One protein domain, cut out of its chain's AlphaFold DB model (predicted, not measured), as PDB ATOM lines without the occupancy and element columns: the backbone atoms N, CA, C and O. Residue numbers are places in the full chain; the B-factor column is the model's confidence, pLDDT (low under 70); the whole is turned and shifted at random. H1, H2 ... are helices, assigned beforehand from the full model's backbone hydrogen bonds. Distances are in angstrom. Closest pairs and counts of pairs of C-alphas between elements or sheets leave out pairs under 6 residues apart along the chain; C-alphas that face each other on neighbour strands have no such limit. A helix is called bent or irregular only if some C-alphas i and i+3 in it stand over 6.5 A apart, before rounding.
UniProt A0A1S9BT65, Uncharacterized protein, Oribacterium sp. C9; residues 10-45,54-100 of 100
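Overview. This is residues 10 to 45 and 54 to 100 of the 100 residues of an uncharacterized protein of Oribacterium sp. C9 (UniProt A0A1S9BT65). A long, slim triangle of helices: the bent helix H1 makes the long side, and H2 and H3 fold back along it as the two other sides, H2 packing on the arm H1b and H3 on the arm H1a. H2 and H3 make a corner of about a right angle at residue 73, their lines standing at 89 degrees, and the stretches on the two sides of the cut, residues 40 to 45 and 54 to 57, lie at the end of the rod where H1b ends and H2 begins. The printed part has 83 residues with three named helices, H1, H2 and H3 in that order, and no named strand, and its class is all helix. The whole is loose, with a radius of gyration of the C-alphas of 17.2 A, and is a rod spanning 60 by 23 by 16 A.

Along the chain. H1, the longest helix by residues, takes residues 10 to 39. By its hydrogen bonds it was assigned as one helix, but it is bent: C-alphas 22 and 25 are 6.6 A apart, where about 5 A is found in a regular helix. Its arm H1a, residues 10 to 22, begins with C-alpha 10 at (199.949, 224.248, 213.254) and is 18.6 A long. Its arm H1b, residues 25 to 39, is 21.0 A long and ends with C-alpha 39 at (165.803, 250.672, 210.703). H2, residues 58 to 72, is 21.5 A long. H3, residues 74 to 99, is 37.7 A long and ends with C-alpha 99 at (205.233, 226.370, 227.367).

Arrangement. The lines of H1a and H1b stand at a shallow tilt of 29 degrees. H1a and H3 touch, their closest C-alphas being those of Leu 18 and Thr 87, 5.9 A apart. They run opposite ways at a shallow tilt of 27 degrees. H1b and H2 touch, their closest C-alphas being those of Ala 37 and Gly 58, 4.1 A apart. They run opposite ways at a steep tilt of 41 degrees. H2 and H3 are about perpendicular, at 89 degrees, and close but not clearly touching; their closest C-alphas, those of Leu 70 and Val 77, are 6.8 A apart. H1b and H3 are near each other, while H1a and H2 are apart. In H1a, H1b, H2 and H3 every pair of O i and N i+4 is within hydrogen-bond range.

Size, cuts and confidence. The two C-alphas farthest apart are those of Glu 54 and Lys 100, at 60.7 A. Residues 46 to 53 are not printed, and C-alphas 45 and 54 are 12.6 A apart across this cut, which falls in the link from H1 to H2. The link from H2 to H3, one residue, is tight. The mean pLDDT of the printed part is 88.1; residues 44 to 45 and residue 100 are under 70.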
ATOM      1  N   ILE A  10     201.261 224.782 213.655       88.94
ATOM      2  CA  ILE A  10     199.949 224.248 213.254       88.94
ATOM      3  C   ILE A  10     198.921 224.407 214.382       88.94
ATOM      4  O   ILE A  10     197.801 224.829 214.116       88.94
ATOM      5  N   LEU A  11     199.302 224.127 215.634       89.25
ATOM      6  CA  LEU A  11     198.405 224.290 216.784       89.25
ATOM      7  C   LEU A  11     197.929 225.740 216.950       89.25
ATOM      8  O   LEU A  11     196.736 225.962 217.117       89.25
ATOM      9  N   VAL A  12     198.832 226.720 216.833       89.56
ATOM     10  CA  VAL A  12     198.478 228.150 216.929       89.56
ATOM     11  C   VAL A  12     197.542 228.582 215.798       89.56
ATOM     12  O   VAL A  12     196.588 229.325 216.027       89.56
ATOM     13  N   VAL A  13     197.789 228.111 214.572       93.06
ATOM     14  CA  VAL A  13     196.926 228.431 213.424       93.06
ATOM     15  C   VAL A  13     195.528 227.841 213.622       93.06
ATOM     16  O   VAL A  13     194.542 228.545 213.416       93.06
ATOM     17  N   LEU A  14     195.433 226.585 214.064       92.56
ATOM     18  CA  LEU A  14     194.149 225.940 214.350       92.56
ATOM     19  C   LEU A  14     193.384 226.657 215.466       92.56
ATOM     20  O   LEU A  14     192.189 226.892 215.318       92.56
ATOM     21  N   ASP A  15     194.069 227.054 216.537       91.62
ATOM     22  CA  ASP A  15     193.474 227.808 217.644       91.62
ATOM     23  C   ASP A  15     192.908 229.154 217.167       91.62
ATOM     24  O   ASP A  15     191.758 229.493 217.436       91.62
ATOM     25  N   THR A  16     193.669 229.872 216.337       91.19
ATOM     26  CA  THR A  16     193.218 231.135 215.732       91.19
ATOM     27  C   THR A  16     191.963 230.934 214.876       91.19
ATOM     28  O   THR A  16     191.016 231.714 214.975       91.19
ATOM     29  N   ILE A  17     191.920 229.877 214.058       93.56
ATOM     30  CA  ILE A  17     190.747 229.557 213.227       93.56
ATOM     31  C   ILE A  17     189.530 229.243 214.107       93.56
ATOM     32  O   ILE A  17     188.437 229.740 213.832       93.56
ATOM     33  N   LEU A  18     189.709 228.456 215.170       92.19
ATOM     34  CA  LEU A  18     188.637 228.099 216.100       92.19
ATOM     35  C   LEU A  18     188.077 229.328 216.828       92.19
ATOM     36  O   LEU A  18     186.858 229.475 216.930       92.19
ATOM     37  N   ILE A  19     188.940 230.250 217.262       92.69
ATOM     38  CA  ILE A  19     188.521 231.520 217.870       92.69
ATOM     39  C   ILE A  19     187.710 232.345 216.865       92.69
ATOM     40  O   ILE A  19     186.601 232.785 217.178       92.69
ATOM     41  N   MET A  20     188.199 232.500 215.633       92.00
ATOM     42  CA  MET A  20     187.473 233.233 214.591       92.00
ATOM     43  C   MET A  20     186.101 232.610 214.307       92.00
ATOM     44  O   MET A  20     185.104 233.331 214.237       92.00
ATOM     45  N   ALA A  21     186.020 231.279 214.227       89.75
ATOM     46  CA  ALA A  21     184.763 230.560 214.029       89.75
ATOM     47  C   ALA A  21     183.757 230.793 215.172       89.75
ATOM     48  O   ALA A  21     182.553 230.821 214.927       89.75
ATOM     49  N   THR A  22     184.230 231.010 216.404       91.81
ATOM     50  CA  THR A  22     183.354 231.347 217.540       91.81
ATOM     51  C   THR A  22     182.903 232.808 217.550       91.81
ATOM     52  O   THR A  22     181.788 233.091 217.978       91.81
ATOM     53  N   ILE A  23     183.710 233.748 217.052       91.56
ATOM     54  CA  ILE A  23     183.383 235.184 217.091       91.56
ATOM     55  C   ILE A  23     182.404 235.579 215.976       91.56
ATOM     56  O   ILE A  23     181.485 236.365 216.210       91.56
ATOM     57  N   VAL A  24     182.577 235.034 214.767       90.44
ATOM     58  CA  VAL A  24     181.809 235.449 213.576       90.44
ATOM     59  C   VAL A  24     180.286 235.371 213.773       90.44
ATOM     60  O   VAL A  24     179.622 236.367 213.490       90.44
ATOM     61  N   PRO A  25     179.699 234.276 214.300       87.69
ATOM     62  CA  PRO A  25     178.250 234.191 214.494       87.69
ATOM     63  C   PRO A  25     177.699 235.268 215.435       87.69
ATOM     64  O   PRO A  25     176.623 235.810 215.193       87.69
ATOM     65  N   VAL A  26     178.457 235.623 216.477       89.56
ATOM     66  CA  VAL A  26     178.069 236.667 217.436       89.56
ATOM     67  C   VAL A  26     178.086 238.042 216.774       89.56
ATOM     68  O   VAL A  26     177.160 238.823 216.971       89.56
ATOM     69  N   LEU A  27     179.101 238.335 215.955       92.06
ATOM     70  CA  LEU A  27     179.173 239.599 215.216       92.06
ATOM     71  C   LEU A  27     178.025 239.746 214.216       92.06
ATOM     72  O   LEU A  27     177.462 240.832 214.099       92.06
ATOM     73  N   VAL A  28     177.661 238.662 213.525       90.88
ATOM     74  CA  VAL A  28     176.509 238.654 212.615       90.88
ATOM     75  C   VAL A  28     175.223 238.921 213.394       90.88
ATOM     76  O   VAL A  28     174.482 239.825 213.026       90.88
ATOM     77  N   LEU A  29     174.995 238.226 214.514       90.50
ATOM     78  CA  LEU A  29     173.819 238.463 215.354       90.50
ATOM     79  C   LEU A  29     173.749 239.914 215.854       90.50
ATOM     80  O   LEU A  29     172.699 240.545 215.766       90.50
ATOM     81  N   LEU A  30     174.864 240.459 216.348       93.12
ATOM     82  CA  LEU A  30     174.931 241.847 216.811       93.12
ATOM     83  C   LEU A  30     174.624 242.834 215.687       93.12
ATOM     84  O   LEU A  30     173.891 243.792 215.917       93.12
ATOM     85  N   LYS A  31     175.148 242.594 214.480       94.50
ATOM     86  CA  LYS A  31     174.852 243.419 213.307       94.50
ATOM     87  C   LYS A  31     173.347 243.447 213.031       94.50
ATOM     88  O   LYS A  31     172.793 244.535 212.930       94.50
ATOM     89  N   GLU A  32     172.694 242.287 212.977       90.75
ATOM     90  CA  GLU A  32     171.247 242.194 212.729       90.75
ATOM     91  C   GLU A  32     170.431 242.898 213.827       90.75
ATOM     92  O   GLU A  32     169.469 243.609 213.540       90.75
ATOM     93  N   CYS A  33     170.841 242.770 215.093       92.31
ATOM     94  CA  CYS A  33     170.157 243.433 216.204       92.31
ATOM     95  C   CYS A  33     170.331 244.964 216.168       92.31
ATOM     96  O   CYS A  33     169.386 245.700 216.453       92.31
ATOM     97  N   ILE A  34     171.521 245.461 215.807       94.50
ATOM     98  CA  ILE A  34     171.789 246.901 215.640       94.50
ATOM     99  C   ILE A  34     171.017 247.452 214.439       94.50
ATOM    100  O   ILE A  34     170.413 248.520 214.531       94.50
ATOM    101  N   GLU A  35     171.008 246.729 213.322       93.50
ATOM    102  CA  GLU A  35     170.270 247.118 212.121       93.50
ATOM    103  C   GLU A  35     168.769 247.220 212.415       93.50
ATOM    104  O   GLU A  35     168.149 248.238 212.102       93.50
ATOM    105  N   ALA A  36     168.210 246.245 213.138       90.25
ATOM    106  CA  ALA A  36     166.833 246.291 213.617       90.25
ATOM    107  C   ALA A  36     166.562 247.470 214.564       90.25
ATOM    108  O   ALA A  36     165.497 248.080 214.489       90.25
ATOM    109  N   ALA A  37     167.515 247.831 215.425       91.75
ATOM    110  CA  ALA A  37     167.379 248.985 216.312       91.75
ATOM    111  C   ALA A  37     167.303 250.320 215.549       91.75
ATOM    112  O   ALA A  37     166.587 251.227 215.978       91.75
ATOM    113  N   ILE A  38     168.023 250.444 214.428       93.62
ATOM    114  CA  ILE A  38     168.107 251.680 213.633       93.62
ATOM    115  C   ILE A  38     166.967 251.769 212.611       93.62
ATOM    116  O   ILE A  38     166.302 252.797 212.511       93.62
ATOM    117  N   VAL A  39     166.750 250.705 211.837       91.75
ATOM    118  CA  VAL A  39     165.803 250.672 210.703       91.75
ATOM    119  C   VAL A  39     164.384 250.285 211.150       91.75
ATOM    120  O   VAL A  39     163.402 250.509 210.428       91.75
ATOM    121  N   GLY A  40     164.274 249.754 212.366       85.31
ATOM    122  CA  GLY A  40     163.052 249.230 212.949       85.31
ATOM    123  C   GLY A  40     162.738 247.823 212.450       85.31
ATOM    124  O   GLY A  40     163.053 247.457 211.315       85.31
ATOM    125  N   THR A  41     162.076 247.035 213.289       87.50
ATOM    126  CA  THR A  41     161.635 245.674 212.955       87.50
ATOM    127  C   THR A  41     160.136 245.522 213.174       87.50
ATOM    128  O   THR A  41     159.545 246.220 213.997       87.50
ATOM    129  N   ILE A  42     159.515 244.620 212.416       83.75
ATOM    130  CA  ILE A  42     158.101 244.274 212.575       83.75
ATOM    131  C   ILE A  42     158.045 242.975 213.385       83.75
ATOM    132  O   ILE A  42     158.556 241.957 212.907       83.75
ATOM    133  N   PRO A  43     157.440 242.976 214.583       77.19
ATOM    134  CA  PRO A  43     157.336 241.779 215.403       77.19
ATOM    135  C   PRO A  43     156.565 240.661 214.690       77.19
ATOM    136  O   PRO A  43     155.360 240.750 214.445       77.19
ATOM    137  N   TRP A  44     157.252 239.565 214.384       67.06
ATOM    138  CA  TRP A  44     156.646 238.322 213.928       67.06
ATOM    139  C   TRP A  44     155.815 237.696 215.063       67.06
ATOM    140  O   TRP A  44     156.332 237.404 216.142       67.06
ATOM    141  N   GLY A  45     154.509 237.524 214.836       58.72
ATOM    142  CA  GLY A  45     153.568 236.935 215.802       58.72
ATOM    143  C   GLY A  45     152.454 237.865 216.300       58.72
ATOM    144  O   GLY A  45     151.446 237.361 216.783       58.72
ATOM    145  N   GLU A  54     152.907 248.262 214.109       74.50
ATOM    146  CA  GLU A  54     153.847 249.381 214.096       74.50
ATOM    147  C   GLU A  54     155.282 248.872 214.270       74.50
ATOM    148  O   GLU A  54     155.562 247.981 215.078       74.50
ATOM    149  N   LYS A  55     156.205 249.419 213.471       84.50
ATOM    150  CA  LYS A  55     157.623 249.089 213.609       84.50
ATOM    151  C   LYS A  55     158.091 249.486 215.003       84.50
ATOM    152  O   LYS A  55     157.934 250.640 215.401       84.50
ATOM    153  N   ILE A  56     158.739 248.556 215.693       87.75
ATOM    154  CA  ILE A  56     159.462 248.855 216.930       87.75
ATOM    155  C   ILE A  56     160.889 249.286 216.583       87.75
ATOM    156  O   ILE A  56     161.469 248.800 215.609       87.75
ATOM    157  N   PHE A  57     161.456 250.195 217.377       91.62
ATOM    158  CA  PHE A  57     162.784 250.784 217.163       91.62
ATOM    159  C   PHE A  57     163.631 250.736 218.438       91.62
ATOM    160  O   PHE A  57     163.153 250.411 219.527       91.62
ATOM    161  N   GLY A  58     164.910 251.087 218.309       90.31
ATOM    162  CA  GLY A  58     165.822 251.231 219.435       90.31
ATOM    163  C   GLY A  58     166.083 249.913 220.165       90.31
ATOM    164  O   GLY A  58     166.188 248.845 219.563       90.31
ATOM    165  N   ILE A  59     166.218 249.999 221.486       91.06
ATOM    166  CA  ILE A  59     166.594 248.865 222.341       91.06
ATOM    167  C   ILE A  59     165.521 247.762 222.338       91.06
ATOM    168  O   ILE A  59     165.846 246.581 222.432       91.06
ATOM    169  N   GLU A  60     164.250 248.127 222.188       88.88
ATOM    170  CA  GLU A  60     163.154 247.159 222.133       88.88
ATOM    171  C   GLU A  60     163.253 246.268 220.886       88.88
ATOM    172  O   GLU A  60     163.207 245.041 220.992       88.88
ATOM    173  N   ALA A  61     163.510 246.869 219.720       88.56
ATOM    174  CA  ALA A  61     163.769 246.142 218.478       88.56
ATOM    175  C   ALA A  61     165.008 245.241 218.571       88.56
ATOM    176  O   ALA A  61     164.978 244.100 218.104       88.56
ATOM    177  N   PHE A  62     166.074 245.723 219.220       91.62
ATOM    178  CA  PHE A  62     167.286 244.943 219.466       91.62
ATOM    179  C   PHE A  62     166.973 243.662 220.251       91.62
ATOM    180  O   PHE A  62     167.323 242.562 219.821       91.62
ATOM    181  N   PHE A  63     166.291 243.788 221.395       90.06
ATOM    182  CA  PHE A  63     165.974 242.639 222.244       90.06
ATOM    183  C   PHE A  63     164.981 241.684 221.595       90.06
ATOM    184  O   PHE A  63     165.104 240.470 221.782       90.06
ATOM    185  N   TYR A  64     164.035 242.209 220.816       89.25
ATOM    186  CA  TYR A  64     163.098 241.391 220.060       89.25
ATOM    187  C   TYR A  64     163.834 240.486 219.062       89.25
ATOM    188  O   TYR A  64     163.673 239.266 219.102       89.25
ATOM    189  N   VAL A  65     164.708 241.061 218.224       89.56
ATOM    190  CA  VAL A  65     165.491 240.295 217.241       89.56
ATOM    191  C   VAL A  65     166.453 239.332 217.929       89.56
ATOM    192  O   VAL A  65     166.507 238.163 217.552       89.56
ATOM    193  N   MET A  66     167.143 239.765 218.987       90.19
ATOM    194  CA  MET A  66     168.031 238.889 219.755       90.19
ATOM    195  C   MET A  66     167.280 237.670 220.307       90.19
ATOM    196  O   MET A  66     167.720 236.536 220.124       90.19
ATOM    197  N   SER A  67     166.124 237.885 220.937       88.06
ATOM    198  CA  SER A  67     165.313 236.809 221.518       88.06
ATOM    199  C   SER A  67     164.752 235.877 220.445       88.06
ATOM    200  O   SER A  67     164.757 234.660 220.626       88.06
ATOM    201  N   PHE A  68     164.329 236.430 219.305       85.44
ATOM    202  CA  PHE A  68     163.861 235.656 218.157       85.44
ATOM    203  C   PHE A  68     164.964 234.744 217.613       85.44
ATOM    204  O   PHE A  68     164.748 233.542 217.476       85.44
ATOM    205  N   TYR A  69     166.164 235.276 217.368       84.31
ATOM    206  CA  TYR A  69     167.291 234.479 216.881       84.31
ATOM    207  C   TYR A  69     167.707 233.401 217.888       84.31
ATOM    208  O   TYR A  69     167.933 232.260 217.492       84.31
ATOM    209  N   LEU A  70     167.756 233.721 219.185       84.88
ATOM    210  CA  LEU A  70     168.090 232.744 220.226       84.88
ATOM    211  C   LEU A  70     167.048 231.618 220.333       84.88
ATOM    212  O   LEU A  70     167.424 230.466 220.549       84.88
ATOM    213  N   ALA A  71     165.761 231.928 220.155       82.06
ATOM    214  CA  ALA A  71     164.680 230.948 220.215       82.06
ATOM    215  C   ALA A  71     164.588 230.086 218.942       82.06
ATOM    216  O   ALA A  71     164.541 228.859 219.032       82.06
ATOM    217  N   PHE A  72     164.600 230.701 217.754       77.31
ATOM    218  CA  PHE A  72     164.465 229.985 216.478       77.31
ATOM    219  C   PHE A  72     165.720 229.198 216.101       77.31
ATOM    220  O   PHE A  72     165.619 228.103 215.548       77.31
ATOM    221  N   PHE A  73     166.905 229.712 216.432       81.56
ATOM    222  CA  PHE A  73     168.177 229.050 216.151       81.56
ATOM    223  C   PHE A  73     168.776 228.368 217.383       81.56
ATOM    224  O   PHE A  73     169.983 228.144 217.431       81.56
ATOM    225  N   PHE A  74     167.950 227.979 218.358       80.38
ATOM    226  CA  PHE A  74     168.401 227.370 219.613       80.38
ATOM    227  C   PHE A  74     169.392 226.206 219.417       80.38
ATOM    228  O   PHE A  74     170.406 226.128 220.109       80.38
ATOM    229  N   VAL A  75     169.162 225.336 218.424       84.12
ATOM    230  CA  VAL A  75     170.086 224.232 218.096       84.12
ATOM    231  C   VAL A  75     171.456 224.754 217.643       84.12
ATOM    232  O   VAL A  75     172.483 224.236 218.077       84.12
ATOM    233  N   LEU A  76     171.494 225.800 216.812       84.56
ATOM    234  CA  LEU A  76     172.748 226.428 216.384       84.56
ATOM    235  C   LEU A  76     173.443 227.148 217.543       84.56
ATOM    236  O   LEU A  76     174.664 227.081 217.638       84.56
ATOM    237  N   VAL A  77     172.689 227.777 218.448       86.25
ATOM    238  CA  VAL A  77     173.234 228.403 219.664       86.25
ATOM    239  C   VAL A  77     173.871 227.351 220.574       86.25
ATOM    240  O   VAL A  77     174.978 227.558 221.068       86.25
ATOM    241  N   ALA A  78     173.226 226.197 220.751       88.00
ATOM    242  CA  ALA A  78     173.777 225.090 221.526       88.00
ATOM    243  C   ALA A  78     175.058 224.522 220.888       88.00
ATOM    244  O   ALA A  78     176.058 224.318 221.580       88.00
ATOM    245  N   LEU A  79     175.063 224.318 219.566       89.88
ATOM    246  CA  LEU A  79     176.254 223.897 218.819       89.88
ATOM    247  C   LEU A  79     177.391 224.921 218.935       89.88
ATOM    248  O   LEU A  79     178.540 224.545 219.161       89.88
ATOM    249  N   TRP A  80     177.070 226.211 218.834       91.25
ATOM    250  CA  TRP A  80     178.025 227.299 219.012       91.25
ATOM    251  C   TRP A  80     178.606 227.329 220.431       91.25
ATOM    252  O   TRP A  80     179.820 227.448 220.587       91.25
ATOM    253  N   ALA A  81     177.779 227.148 221.463       90.69
ATOM    254  CA  ALA A  81     178.242 227.092 222.847       90.69
ATOM    255  C   ALA A  81     179.192 225.905 223.080       90.69
ATOM    256  O   ALA A  81     180.231 226.061 223.725       90.69
ATOM    257  N   MET A  82     178.895 224.734 222.506       93.44
ATOM    258  CA  MET A  82     179.804 223.582 222.553       93.44
ATOM    259  C   MET A  82     181.125 223.862 221.832       93.44
ATOM    260  O   MET A  82     182.187 223.537 222.365       93.44
ATOM    261  N   LEU A  83     181.076 224.504 220.658       93.38
ATOM    262  CA  LEU A  83     182.277 224.934 219.941       93.38
ATOM    263  C   LEU A  83     183.103 225.906 220.790       93.38
ATOM    264  O   LEU A  83     184.310 225.736 220.894       93.38
ATOM    265  N   TYR A  84     182.468 226.874 221.450       93.31
ATOM    266  CA  TYR A  84     183.146 227.822 222.333       93.31
ATOM    267  C   TYR A  84     183.852 227.135 223.511       93.31
ATOM    268  O   TYR A  84     185.015 227.437 223.799       93.31
ATOM    269  N   VAL A  85     183.190 226.176 224.167       95.31
ATOM    270  CA  VAL A  85     183.790 225.383 225.253       95.31
ATOM    271  C   VAL A  85     184.982 224.572 224.739       95.31
ATOM    272  O   VAL A  85     186.046 224.579 225.363       95.31
ATOM    273  N   PHE A  86     184.835 223.915 223.585       94.25
ATOM    274  CA  PHE A  86     185.918 223.162 222.954       94.25
ATOM    275  C   PHE A  86     187.110 224.060 222.606       94.25
ATOM    276  O   PHE A  86     188.238 223.740 222.979       94.25
ATOM    277  N   THR A  87     186.864 225.197 221.952       93.56
ATOM    278  CA  THR A  87     187.893 226.182 221.601       93.56
ATOM    279  C   THR A  87     188.615 226.666 222.850       93.56
ATOM    280  O   THR A  87     189.837 226.620 222.891       93.56
ATOM    281  N   SER A  88     187.887 227.015 223.915       92.50
ATOM    282  CA  SER A  88     188.484 227.464 225.180       92.50
ATOM    283  C   SER A  88     189.424 226.415 225.782       92.50
ATOM    284  O   SER A  88     190.543 226.731 226.193       92.50
ATOM    285  N   PHE A  89     189.005 225.145 225.799       94.06
ATOM    286  CA  PHE A  89     189.855 224.045 226.257       94.06
ATOM    287  C   PHE A  89     191.079 223.848 225.349       94.06
ATOM    288  O   PHE A  89     192.195 223.668 225.841       94.06
ATOM    289  N   PHE A  90     190.888 223.916 224.029       91.75
ATOM    290  CA  PHE A  90     191.955 223.770 223.042       91.75
ATOM    291  C   PHE A  90     192.997 224.893 223.137       91.75
ATOM    292  O   PHE A  90     194.198 224.614 223.076       91.75
ATOM    293  N   THR A  91     192.571 226.133 223.377       91.50
ATOM    294  CA  THR A  91     193.459 227.274 223.626       91.50
ATOM    295  C   THR A  91     194.297 227.040 224.881       91.50
ATOM    296  O   THR A  91     195.523 227.160 224.843       91.50
ATOM    297  N   VAL A  92     193.676 226.627 225.995       91.94
ATOM    298  CA  VAL A  92     194.401 226.321 227.244       91.94
ATOM    299  C   VAL A  92     195.416 225.197 227.024       91.94
ATOM    300  O   VAL A  92     196.577 225.331 227.420       91.94
ATOM    301  N   PHE A  93     195.018 224.115 226.351       90.75
ATOM    302  CA  PHE A  93     195.921 223.022 225.993       90.75
ATOM    303  C   PHE A  93     197.098 223.515 225.143       90.75
ATOM    304  O   PHE A  93     198.251 223.204 225.452       90.75
ATOM    305  N   THR A  94     196.825 224.316 224.113       88.81
ATOM    306  CA  THR A  94     197.842 224.874 223.216       88.81
ATOM    307  C   THR A  94     198.830 225.742 223.992       88.81
ATOM    308  O   THR A  94     200.037 225.550 223.864       88.81
ATOM    309  N   LEU A  95     198.360 226.614 224.886       87.56
ATOM    310  CA  LEU A  95     199.223 227.437 225.738       87.56
ATOM    311  C   LEU A  95     200.106 226.597 226.674       87.56
ATOM    312  O   LEU A  95     201.296 226.887 226.819       87.56
ATOM    313  N   VAL A  96     199.560 225.546 227.293       88.56
ATOM    314  CA  VAL A  96     200.331 224.640 228.165       88.56
ATOM    315  C   VAL A  96     201.360 223.840 227.362       88.56
ATOM    316  O   VAL A  96     202.502 223.695 227.801       88.56
ATOM    317  N   TYR A  97     200.989 223.347 226.181       84.75
ATOM    318  CA  TYR A  97     201.875 222.582 225.306       84.75
ATOM    319  C   TYR A  97     203.001 223.440 224.722       84.75
ATOM    320  O   TYR A  97     204.127 222.971 224.589       84.75
ATOM    321  N   LEU A  98     202.728 224.703 224.391       81.50
ATOM    322  CA  LEU A  98     203.737 225.629 223.876       81.50
ATOM    323  C   LEU A  98     204.768 226.026 224.936       81.50
ATOM    324  O   LEU A  98     205.927 226.232 224.568       81.50
ATOM    325  N   LYS A  99     204.356 226.104 226.213       75.88
ATOM    326  CA  LYS A  99     205.233 226.370 227.367       75.88
ATOM    327  C   LYS A  99     206.178 225.210 227.708       75.88
ATOM    328  O   LYS A  99     207.197 225.463 228.346       75.88
ATOM    329  N   LYS A 100     205.841 223.976 227.325       58.03
ATOM    330  CA  LYS A 100     206.723 222.800 227.427       58.03
ATOM    331  C   LYS A 100     207.629 222.673 226.199       58.03
ATOM    332  O   LYS A 100     208.727 222.113 226.366       58.03
TER     333      LYS A 100